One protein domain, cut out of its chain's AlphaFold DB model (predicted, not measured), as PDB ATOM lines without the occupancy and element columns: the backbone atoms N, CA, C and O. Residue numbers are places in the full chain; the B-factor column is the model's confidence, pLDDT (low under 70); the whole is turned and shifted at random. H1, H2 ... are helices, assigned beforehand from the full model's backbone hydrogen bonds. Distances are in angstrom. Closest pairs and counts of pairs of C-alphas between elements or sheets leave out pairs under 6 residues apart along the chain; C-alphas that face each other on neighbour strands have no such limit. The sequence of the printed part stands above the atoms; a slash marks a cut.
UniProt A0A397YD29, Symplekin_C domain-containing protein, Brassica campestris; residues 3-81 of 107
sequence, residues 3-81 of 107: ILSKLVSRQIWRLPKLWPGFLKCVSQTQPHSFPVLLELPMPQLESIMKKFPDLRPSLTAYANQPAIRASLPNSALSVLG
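Overview. This is residues 3 to 81 of the 107 residues of the protein "Symplekin_C domain-containing protein" of Brassica campestris (UniProt A0A397YD29). Seven short helices form a small elongated cluster round H3, a helix of five residues in the middle, with H1 and H2 at one end and H6 and H7 towards the other. H4 and H7 run side by side, H5 is set at a slant to both, and contacts between the helices are few. The printed part has 79 residues with seven named helices, H1 to H7 in order, and no named strand; the class is all helix, with 52 residues in helices. It is compact, with a radius of gyration of the C-alphas of 11.9 A, and spans 35 by 22 by 21 A.

Arrangement. H4, residues 42 to 51, and H7, residues 74 to 80, only just touch, with 3 pairs of C-alphas within 8 A; the closest are those of Glu 46 and Val 79, 6.5 A apart. They run the same way at a shallow tilt of 10 degrees. H5, residues 55 to 63, touches H7, the closest C-alphas being those of Thr 60 and Leu 80, 5.6 A apart; they run opposite ways at a steep tilt of 42 degrees. H4 and H5 are close but not clearly touching, with the C-alphas of Met 49 and Arg 56 closest at 6.0 A. H3, residues 34 to 38, is close to H5 but not clearly touching it, with the C-alphas of Phe 34 and Leu 59 closest at 6.5 A. H1, residues 3 to 9, and H3 only just touch, with 3 pairs of C-alphas within 8 A; the closest are those of Ser 5 and Val 36, 5.6 A apart. H2, residues 19 to 28, touches no helix; its closest C-alpha pair with H3 is Val 26 and Phe 34, 7.6 A apart. H6, residues 66 to 69, touches no helix and is apart from H4. In H1, H2, H3, H4, H5 and H7 every O i to N i+4 pair is within hydrogen-bond range, while H6 is too short for such a pair.

Along the chain. H2 and H4 have ten residues each and measure 14.4 A and 14.2 A from first to last C-alpha; H5 measures 12.2 A. H1 begins at C-alpha 3, (95.324, 206.773, 219.773). H4 begins at C-alpha 42, (104.072, 189.415, 225.338), and H7 ends at C-alpha 80, (105.919, 185.157, 215.357).

Size, cuts and confidence. The C-alphas of Lys 17 and Pro 66, the two farthest apart, are 36.2 A from each other. The link from H1 to H2 is short, with 9 residues, and the other five links are tight. The printed part has no cut, its mean pLDDT is 92.8, and no printed residue is under 70.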
ATOM      1  N   ILE A   3      96.423 207.136 218.880       92.75
ATOM      2  CA  ILE A   3      95.324 206.773 219.773       92.75
ATOM      3  C   ILE A   3      95.403 205.305 220.202       92.75
ATOM      4  O   ILE A   3      95.195 205.004 221.374       92.75
ATOM      5  N   LEU A   4      95.751 204.398 219.285       92.19
ATOM      6  CA  LEU A   4      95.837 202.971 219.587       92.19
ATOM      7  C   LEU A   4      97.043 202.681 220.493       92.19
ATOM      8  O   LEU A   4      96.876 201.981 221.490       92.19
ATOM      9  N   SER A   5      98.199 203.304 220.246       93.12
ATOM     10  CA  SER A   5      99.367 203.223 221.141       93.12
ATOM     11  C   SER A   5      99.078 203.796 222.537       93.12
ATOM     12  O   SER A   5      99.459 203.214 223.557       93.12
ATOM     13  N   LYS A   6      98.304 204.889 222.633       94.94
ATOM     14  CA  LYS A   6      97.827 205.417 223.927       94.94
ATOM     15  C   LYS A   6      96.921 204.423 224.656       94.94
ATOM     16  O   LYS A   6      97.026 204.297 225.874       94.94
ATOM     17  N   LEU A   7      96.052 203.702 223.944       94.69
ATOM     18  CA  LEU A   7      95.214 202.654 224.539       94.69
ATOM     19  C   LEU A   7      96.054 201.469 225.041       94.69
ATOM     20  O   LEU A   7      95.798 200.970 226.138       94.69
ATOM     21  N   VAL A   8      97.091 201.067 224.301       94.88
ATOM     22  CA  VAL A   8      98.069 200.059 224.752       94.88
ATOM     23  C   VAL A   8      98.759 200.512 226.039       94.88
ATOM     24  O   VAL A   8      98.759 199.777 227.024       94.88
ATOM     25  N   SER A   9      99.230 201.760 226.091       94.31
ATOM     26  CA  SER A   9      99.862 202.341 227.288       94.31
ATOM     27  C   SER A   9      98.924 202.375 228.503       94.31
ATOM     28  O   SER A   9      99.356 202.222 229.644       94.31
ATOM     29  N   ARG A  10      97.614 202.533 228.269       95.69
ATOM     30  CA  ARG A  10      96.554 202.490 229.296       95.69
ATOM     31  C   ARG A  10      96.120 201.067 229.662       95.69
ATOM     32  O   ARG A  10      95.196 200.910 230.454       95.69
ATOM     33  N   GLN A  11      96.767 200.047 229.104       95.31
ATOM     34  CA  GLN A  11      96.465 198.640 229.349       95.31
ATOM     35  C   GLN A  11      95.027 198.269 228.974       95.31
ATOM     36  O   GLN A  11      94.306 197.642 229.748       95.31
ATOM     37  N   ILE A  12      94.608 198.647 227.764       96.06
ATOM     38  CA  ILE A  12      93.254 198.418 227.232       96.06
ATOM     39  C   ILE A  12      92.763 196.961 227.353       96.06
ATOM     40  O   ILE A  12      91.565 196.732 227.497       96.06
ATOM     41  N   TRP A  13      93.668 195.976 227.383       95.38
ATOM     42  CA  TRP A  13      93.346 194.558 227.613       95.38
ATOM     43  C   TRP A  13      92.760 194.267 229.004       95.38
ATOM     44  O   TRP A  13      92.094 193.252 229.186       95.38
ATOM     45  N   ARG A  14      92.955 195.152 229.992       95.44
ATOM     46  CA  ARG A  14      92.315 195.064 231.318       95.44
ATOM     47  C   ARG A  14      90.871 195.575 231.320       95.44
ATOM     48  O   ARG A  14      90.173 195.409 232.315       95.44
ATOM     49  N   LEU A  15      90.419 196.194 230.227       95.81
ATOM     50  CA  LEU A  15      89.080 196.762 230.081       95.81
ATOM     51  C   LEU A  15      88.233 195.850 229.173       95.81
ATOM     52  O   LEU A  15      88.188 196.064 227.958       95.81
ATOM     53  N   PRO A  16      87.513 194.850 229.724       92.06
ATOM     54  CA  PRO A  16      86.865 193.797 228.933       92.06
ATOM     55  C   PRO A  16      85.799 194.319 227.963       92.06
ATOM     56  O   PRO A  16      85.557 193.708 226.928       92.06
ATOM     57  N   LYS A  17      85.190 195.473 228.260       95.25
ATOM     58  CA  LYS A  17      84.200 196.114 227.382       95.25
ATOM     59  C   LYS A  17      84.824 196.774 226.148       95.25
ATOM     60  O   LYS A  17      84.157 196.893 225.128       95.25
ATOM     61  N   LEU A  18      86.079 197.217 226.237       94.94
ATOM     62  CA  LEU A  18      86.747 197.969 225.170       94.94
ATOM     63  C   LEU A  18      87.723 197.109 224.366       94.94
ATOM     64  O   LEU A  18      87.948 197.382 223.186       94.94
ATOM     65  N   TRP A  19      88.271 196.057 224.976       95.12
ATOM     66  CA  TRP A  19      89.246 195.178 224.336       95.12
ATOM     67  C   TRP A  19      88.770 194.581 222.997       95.12
ATOM     68  O   TRP A  19      89.512 194.688 222.020       95.12
ATOM     69  N   PRO A  20      87.533 194.055 222.863       94.50
ATOM     70  CA  PRO A  20      87.052 193.557 221.573       94.50
ATOM     71  C   PRO A  20      86.991 194.647 220.494       94.50
ATOM     72  O   PRO A  20      87.306 194.393 219.333       94.50
ATOM     73  N   GLY A  21      86.624 195.876 220.875       95.38
ATOM     74  CA  GLY A  21      86.589 197.026 219.968       95.38
ATOM     75  C   GLY A  21      87.985 197.439 219.506       95.38
ATOM     76  O   GLY A  21      88.188 197.694 218.319       95.38
ATOM     77  N   PHE A  22      88.962 197.422 220.417       95.19
ATOM     78  CA  PHE A  22      90.370 197.622 220.080       95.19
ATOM     79  C   PHE A  22      90.848 196.578 219.065       95.19
ATOM     80  O   PHE A  22      91.367 196.956 218.017       95.19
ATOM     81  N   LEU A  23      90.592 195.288 219.319       93.88
ATOM     82  CA  LEU A  23      90.960 194.187 218.421       93.88
ATOM     83  C   LEU A  23      90.317 194.324 217.032       93.88
ATOM     84  O   LEU A  23      90.976 194.152 216.006       93.88
ATOM     85  N   LYS A  24      89.042 194.716 216.986       93.81
ATOM     86  CA  LYS A  24      88.338 194.992 215.730       93.81
ATOM     87  C   LYS A  24      88.949 196.181 214.976       93.81
ATOM     88  O   LYS A  24      89.010 196.164 213.748       93.81
ATOM     89  N   CYS A  25      89.399 197.216 215.684       93.88
ATOM     90  CA  CYS A  25      90.032 198.384 215.075       93.88
ATOM     91  C   CYS A  25      91.420 198.051 214.512       93.88
ATOM     92  O   CYS A  25      91.671 198.329 213.338       93.88
ATOM     93  N   VAL A  26      92.291 197.396 215.292       93.62
ATOM     94  CA  VAL A  26      93.622 196.984 214.807       93.62
ATOM     95  C   VAL A  26      93.500 196.032 213.621       93.62
ATOM     96  O   VAL A  26      94.246 196.186 212.662       93.62
ATOM     97  N   SER A  27      92.515 195.128 213.617       91.25
ATOM     98  CA  SER A  27      92.299 194.205 212.499       91.25
ATOM     99  C   SER A  27      91.847 194.902 211.214       91.25
ATOM    100  O   SER A  27      92.242 194.477 210.134       91.25
ATOM    101  N   GLN A  28      91.013 195.941 211.295       92.31
ATOM    102  CA  GLN A  28      90.511 196.648 210.105       92.31
ATOM    103  C   GLN A  28      91.508 197.657 209.534       92.31
ATOM    104  O   GLN A  28      91.405 198.040 208.377       92.31
ATOM    105  N   THR A  29      92.457 198.110 210.349       92.31
ATOM    106  CA  THR A  29      93.418 199.161 209.981       92.31
ATOM    107  C   THR A  29      94.809 198.607 209.676       92.31
ATOM    108  O   THR A  29      95.805 199.332 209.705       92.31
ATOM    109  N   GLN A  30      94.886 197.312 209.375       89.88
ATOM    110  CA  GLN A  30      96.105 196.680 208.886       89.88
ATOM    111  C   GLN A  30      96.488 197.255 207.511       89.88
ATOM    112  O   GLN A  30      95.600 197.543 206.708       89.88
ATOM    113  N   PRO A  31      97.790 197.424 207.214       90.94
ATOM    114  CA  PRO A  31      98.952 197.087 208.050       90.94
ATOM    115  C   PRO A  31      99.355 198.193 209.046       90.94
ATOM    116  O   PRO A  31     100.270 198.013 209.844       90.94
ATOM    117  N   HIS A  32      98.687 199.349 209.019       92.81
ATOM    118  CA  HIS A  32      99.055 200.541 209.797       92.81
ATOM    119  C   HIS A  32      99.022 200.332 211.322       92.81
ATOM    120  O   HIS A  32      99.695 201.047 212.062       92.81
ATOM    121  N   SER A  33      98.230 199.372 211.797       93.38
ATOM    122  CA  SER A  33      98.108 198.982 213.205       93.38
ATOM    123  C   SER A  33      99.194 198.020 213.699       93.38
ATOM    124  O   SER A  33      99.290 197.800 214.905       93.38
ATOM    125  N   PHE A  34     100.020 197.450 212.816       94.38
ATOM    126  CA  PHE A  34     101.023 196.451 213.198       94.38
ATOM    127  C   PHE A  34     102.063 196.930 214.217       94.38
ATOM    128  O   PHE A  34     102.307 196.169 215.154       94.38
ATOM    129  N   PRO A  35     102.608 198.163 214.149       94.19
ATOM    130  CA  PRO A  35     103.481 198.673 215.208       94.19
ATOM    131  C   PRO A  35     102.829 198.586 216.594       94.19
ATOM    132  O   PRO A  35     103.447 198.138 217.550       94.19
ATOM    133  N   VAL A  36     101.535 198.914 216.680       94.88
ATOM    134  CA  VAL A  36     100.776 198.905 217.938       94.88
ATOM    135  C   VAL A  36     100.602 197.488 218.483       94.88
ATOM    136  O   VAL A  36     100.605 197.279 219.693       94.88
ATOM    137  N   LEU A  37     100.443 196.496 217.603       94.06
ATOM    138  CA  LEU A  37     100.397 195.096 218.024       94.06
ATOM    139  C   LEU A  37     101.741 194.642 218.598       94.06
ATOM    140  O   LEU A  37     101.749 193.899 219.572       94.06
ATOM    141  N   LEU A  38     102.856 195.110 218.033       93.19
ATOM    142  CA  LEU A  38     104.203 194.802 218.524       93.19
ATOM    143  C   LEU A  38     104.548 195.540 219.833       93.19
ATOM    144  O   LEU A  38     105.414 195.080 220.569       93.19
ATOM    145  N   GLU A  39     103.846 196.630 220.159       92.81
ATOM    146  CA  GLU A  39     103.947 197.341 221.448       92.81
ATOM    147  C   GLU A  39     103.215 196.628 222.603       92.81
ATOM    148  O   GLU A  39     103.397 196.979 223.772       92.81
ATOM    149  N   LEU A  40     102.356 195.644 222.311       94.19
ATOM    150  CA  LEU A  40     101.620 194.923 223.348       94.19
ATOM    151  C   LEU A  40     102.556 194.069 224.219       94.19
ATOM    152  O   LEU A  40     103.511 193.475 223.717       94.19
ATOM    153  N   PRO A  41     102.241 193.891 225.518       93.25
ATOM    154  CA  PRO A  41     102.956 192.932 226.351       93.25
ATOM    155  C   PRO A  41     102.882 191.519 225.770       93.25
ATOM    156  O   PRO A  41     101.843 191.114 225.242       93.25
ATOM    157  N   MET A  42     103.944 190.735 225.964       92.56
ATOM    158  CA  MET A  42     104.072 189.415 225.338       92.56
ATOM    159  C   MET A  42     102.895 188.462 225.570       92.56
ATOM    160  O   MET A  42     102.397 187.917 224.584       92.56
ATOM    161  N   PRO A  43     102.332 188.352 226.791       93.44
ATOM    162  CA  PRO A  43     101.161 187.502 227.015       93.44
ATOM    163  C   PRO A  43      99.938 187.911 226.180       93.44
ATOM    164  O   PRO A  43      99.114 187.075 225.808       93.44
ATOM    165  N   GLN A  44      99.797 189.206 225.881       94.75
ATOM    166  CA  GLN A  44      98.686 189.715 225.078       94.75
ATOM    167  C   GLN A  44      98.925 189.472 223.595       94.75
ATOM    168  O   GLN A  44      98.001 189.046 222.903       94.75
ATOM    169  N   LEU A  45     100.157 189.676 223.116       93.88
ATOM    170  CA  LEU A  45     100.504 189.361 221.734       93.88
ATOM    171  C   LEU A  45     100.278 187.871 221.442       93.88
ATOM    172  O   LEU A  45      99.586 187.537 220.482       93.88
ATOM    173  N   GLU A  46     100.761 186.981 222.311       93.44
ATOM    174  CA  GLU A  46     100.529 185.534 222.215       93.44
ATOM    175  C   GLU A  46      99.041 185.183 222.190       93.44
ATOM    176  O   GLU A  46      98.582 184.424 221.330       93.44
ATOM    177  N   SER A  47      98.253 185.772 223.096       93.31
ATOM    178  CA  SER A  47      96.812 185.530 223.124       93.31
ATOM    179  C   SER A  47      96.123 185.986 221.839       93.31
ATOM    180  O   SER A  47      95.151 185.344 221.431       93.31
ATOM    181  N   ILE A  48      96.564 187.084 221.220       92.62
ATOM    182  CA  ILE A  48      96.022 187.545 219.938       92.62
ATOM    183  C   ILE A  48      96.413 186.565 218.835       92.62
ATOM    184  O   ILE A  48      95.534 186.142 218.092       92.62
ATOM    185  N   MET A  49      97.676 186.134 218.772       91.25
ATOM    186  CA  MET A  49      98.138 185.158 217.776       91.25
ATOM    187  C   MET A  49      97.379 183.829 217.863       91.25
ATOM    188  O   MET A  49      97.104 183.213 216.838       91.25
ATOM    189  N   LYS A  50      96.986 183.406 219.070       91.31
ATOM    190  CA  LYS A  50      96.162 182.206 219.276       91.31
ATOM    191  C   LYS A  50      94.698 182.402 218.864       91.31
ATOM    192  O   LYS A  50      94.074 181.465 218.380       91.31
ATOM    193  N   LYS A  51      94.128 183.585 219.110       90.56
ATOM    194  CA  LYS A  51      92.709 183.884 218.829       90.56
ATOM    195  C   LYS A  51      92.449 184.265 217.372       90.56
ATOM    196  O   LYS A  51      91.360 184.007 216.879       90.56
ATOM    197  N   PHE A  52      93.427 184.882 216.717       89.88
ATOM    198  CA  PHE A  52      93.337 185.392 215.352       89.88
ATOM    199  C   PHE A  52      94.469 184.786 214.512       89.88
ATOM    200  O   PHE A  52      95.426 185.488 214.179       89.88
ATOM    201  N   PRO A  53      94.401 183.484 214.183       88.81
ATOM    202  CA  PRO A  53      95.444 182.826 213.398       88.81
ATOM    203  C   PRO A  53      95.620 183.471 212.015       88.81
ATOM    204  O   PRO A  53      96.739 183.549 211.523       88.81
ATOM    205  N   ASP A  54      94.550 184.028 211.443       89.62
ATOM    206  CA  ASP A  54      94.569 184.698 210.137       89.62
ATOM    207  C   ASP A  54      95.385 186.001 210.133       89.62
ATOM    208  O   ASP A  54      95.856 186.442 209.088       89.62
ATOM    209  N   LEU A  55      95.588 186.620 211.302       89.69
ATOM    210  CA  LEU A  55      96.414 187.822 211.460       89.69
ATOM    211  C   LEU A  55      97.912 187.493 211.411       89.69
ATOM    212  O   LEU A  55      98.737 188.342 211.060       89.69
ATOM    213  N   ARG A  56      98.268 186.262 211.789       90.44
ATOM    214  CA  ARG A  56      99.652 185.839 211.988       90.44
ATOM    215  C   ARG A  56     100.494 185.988 210.713       90.44
ATOM    216  O   ARG A  56     101.539 186.621 210.821       90.44
ATOM    217  N   PRO A  57     100.080 185.522 209.516       92.62
ATOM    218  CA  PRO A  57     100.892 185.667 208.306       92.62
ATOM    219  C   PRO A  57     101.231 187.127 207.986       92.62
ATOM    220  O   PRO A  57     102.385 187.448 207.699       92.62
ATOM    221  N   SER A  58     100.249 188.026 208.086       93.19
ATOM    222  CA  SER A  58     100.434 189.444 207.770       93.19
ATOM    223  C   SER A  58     101.324 190.153 208.794       93.19
ATOM    224  O   SER A  58     102.194 190.937 208.410       93.19
ATOM    225  N   LEU A  59     101.165 189.841 210.085       93.81
ATOM    226  CA  LEU A  59     102.010 190.405 211.138       93.81
ATOM    227  C   LEU A  59     103.443 189.858 211.074       93.81
ATOM    228  O   LEU A  59     104.394 190.622 211.223       93.81
ATOM    229  N   THR A  60     103.614 188.563 210.800       93.88
ATOM    230  CA  THR A  60     104.928 187.934 210.607       93.88
ATOM    231  C   THR A  60     105.652 188.539 209.404       93.88
ATOM    232  O   THR A  60     106.826 188.885 209.518       93.88
ATOM    233  N   ALA A  61     104.967 188.739 208.272       94.31
ATOM    234  CA  ALA A  61     105.557 189.386 207.099       94.31
ATOM    235  C   ALA A  61     106.018 190.824 207.399       94.31
ATOM    236  O   ALA A  61     107.094 191.234 206.964       94.31
ATOM    237  N   TYR A  62     105.238 191.573 208.186       94.62
ATOM    238  CA  TYR A  62     105.619 192.907 208.643       94.62
ATOM    239  C   TYR A  62     106.836 192.882 209.580       94.62
ATOM    240  O   TYR A  62     107.797 193.618 209.371       94.62
ATOM    241  N   ALA A  63     106.823 192.003 210.579       93.62
ATOM    242  CA  ALA A  63     107.897 191.880 211.558       93.62
ATOM    243  C   ALA A  63     109.209 191.346 210.965       93.62
ATOM    244  O   ALA A  63     110.275 191.631 211.501       93.62
ATOM    245  N   ASN A  64     109.157 190.606 209.853       94.12
ATOM    246  CA  ASN A  64     110.350 190.099 209.172       94.12
ATOM    247  C   ASN A  64     111.102 191.172 208.361       94.12
ATOM    248  O   ASN A  64     112.172 190.897 207.823       94.12
ATOM    249  N   GLN A  65     110.572 192.396 208.258       94.12
ATOM    250  CA  GLN A  65     111.295 193.501 207.633       94.12
ATOM    251  C   GLN A  65     112.579 193.800 208.426       94.12
ATOM    252  O   GLN A  65     112.496 193.928 209.647       94.12
ATOM    253  N   PRO A  66     113.749 193.981 207.782       91.88
ATOM    254  CA  PRO A  66     115.033 194.085 208.482       91.88
ATOM    255  C   PRO A  66     115.069 195.136 209.600       91.88
ATOM    256  O   PRO A  66     115.559 194.859 210.691       91.88
ATOM    257  N   ALA A  67     114.494 196.317 209.356       92.31
ATOM    258  CA  ALA A  67     114.454 197.408 210.329       92.31
ATOM    259  C   ALA A  67     113.576 197.099 211.554       92.31
ATOM    260  O   ALA A  67     113.893 197.520 212.663       92.31
ATOM    261  N   ILE A  68     112.480 196.361 211.356       92.69
ATOM    262  CA  ILE A  68     111.561 195.974 212.433       92.69
ATOM    263  C   ILE A  68     112.137 194.784 213.190       92.69
ATOM    264  O   ILE A  68     112.229 194.798 214.410       92.69
ATOM    265  N   ARG A  69     112.603 193.769 212.465       92.31
ATOM    266  CA  ARG A  69     113.186 192.567 213.048       92.31
ATOM    267  C   ARG A  69     114.365 192.880 213.968       92.31
ATOM    268  O   ARG A  69     114.477 192.267 215.022       92.31
ATOM    269  N   ALA A  70     115.209 193.841 213.588       90.69
ATOM    270  CA  ALA A  70     116.366 194.259 214.378       90.69
ATOM    271  C   ALA A  70     116.004 194.948 215.707       90.69
ATOM    272  O   ALA A  70     116.842 194.996 216.604       90.69
ATOM    273  N   SER A  71     114.787 195.486 215.847       90.81
ATOM    274  CA  SER A  71     114.329 196.151 217.074       90.81
ATOM    275  C   SER A  71     113.478 195.255 217.977       90.81
ATOM    276  O   SER A  71     113.200 195.625 219.118       90.81
ATOM    277  N   LEU A  72     113.067 194.078 217.494       90.75
ATOM    278  CA  LEU A  72     112.209 193.166 218.242       90.75
ATOM    279  C   LEU A  72     113.000 192.298 219.234       90.75
ATOM    280  O   LEU A  72     114.068 191.786 218.897       90.75
ATOM    281  N   PRO A  73     112.458 192.051 220.442       91.00
ATOM    282  CA  PRO A  73     113.041 191.095 221.375       91.00
ATOM    283  C   PRO A  73     112.874 189.656 220.867       91.00
ATOM    284  O   PRO A  73     111.891 189.333 220.192       91.00
ATOM    285  N   ASN A  74     113.778 188.758 221.276       89.88
ATOM    286  CA  ASN A  74     113.745 187.339 220.890       89.88
ATOM    287  C   ASN A  74     112.395 186.673 221.184       89.88
ATOM    288  O   ASN A  74     111.889 185.930 220.353       89.88
ATOM    289  N   SER A  75     111.760 187.003 222.312       90.00
ATOM    290  CA  SER A  75     110.434 186.484 222.661       90.00
ATOM    291  C   SER A  75     109.371 186.816 221.609       90.00
ATOM    292  O   SER A  75     108.552 185.966 221.275       90.00
ATOM    293  N   ALA A  76     109.399 188.020 221.030       90.69
ATOM    294  CA  ALA A  76     108.471 188.395 219.966       90.69
ATOM    295  C   ALA A  76     108.776 187.638 218.665       90.69
ATOM    296  O   ALA A  76     107.851 187.197 217.982       90.69
ATOM    297  N   LEU A  77     110.058 187.432 218.346       91.44
ATOM    298  CA  LEU A  77     110.468 186.637 217.187       91.44
ATOM    299  C   LEU A  77     110.011 185.178 217.317       91.44
ATOM    300  O   LEU A  77     109.429 184.654 216.368       91.44
ATOM    301  N   SER A  78     110.176 184.548 218.484       90.56
ATOM    302  CA  SER A  78     109.716 183.173 218.724       90.56
ATOM    303  C   SER A  78     108.189 183.063 218.612       90.56
ATOM    304  O   SER A  78     107.685 182.176 217.922       90.56
ATOM    305  N   VAL A  79     107.431 184.014 219.177       90.19
ATOM    306  CA  VAL A  79     105.959 184.049 219.049       90.19
ATOM    307  C   VAL A  79     105.525 184.158 217.587       90.19
ATOM    308  O   VAL A  79     104.579 183.482 217.179       90.19
ATOM    309  N   LEU A  80     106.222 184.956 216.778       89.69
ATOM    310  CA  LEU A  80     105.919 185.157 215.357       89.69
ATOM    311  C   LEU A  80     106.482 184.056 214.442       89.69
ATOM    312  O   LEU A  80     106.138 184.025 213.259       89.69
ATOM    313  N   GLY A  81     107.283 183.127 214.979       87.88
ATOM    314  CA  GLY A  81     107.948 182.067 214.214       87.88
ATOM    315  C   GLY A  81     109.095 182.578 213.335       87.88
ATOM    316  O   GLY A  81     109.358 182.007 212.284       87.88
TER     317      GLY A  81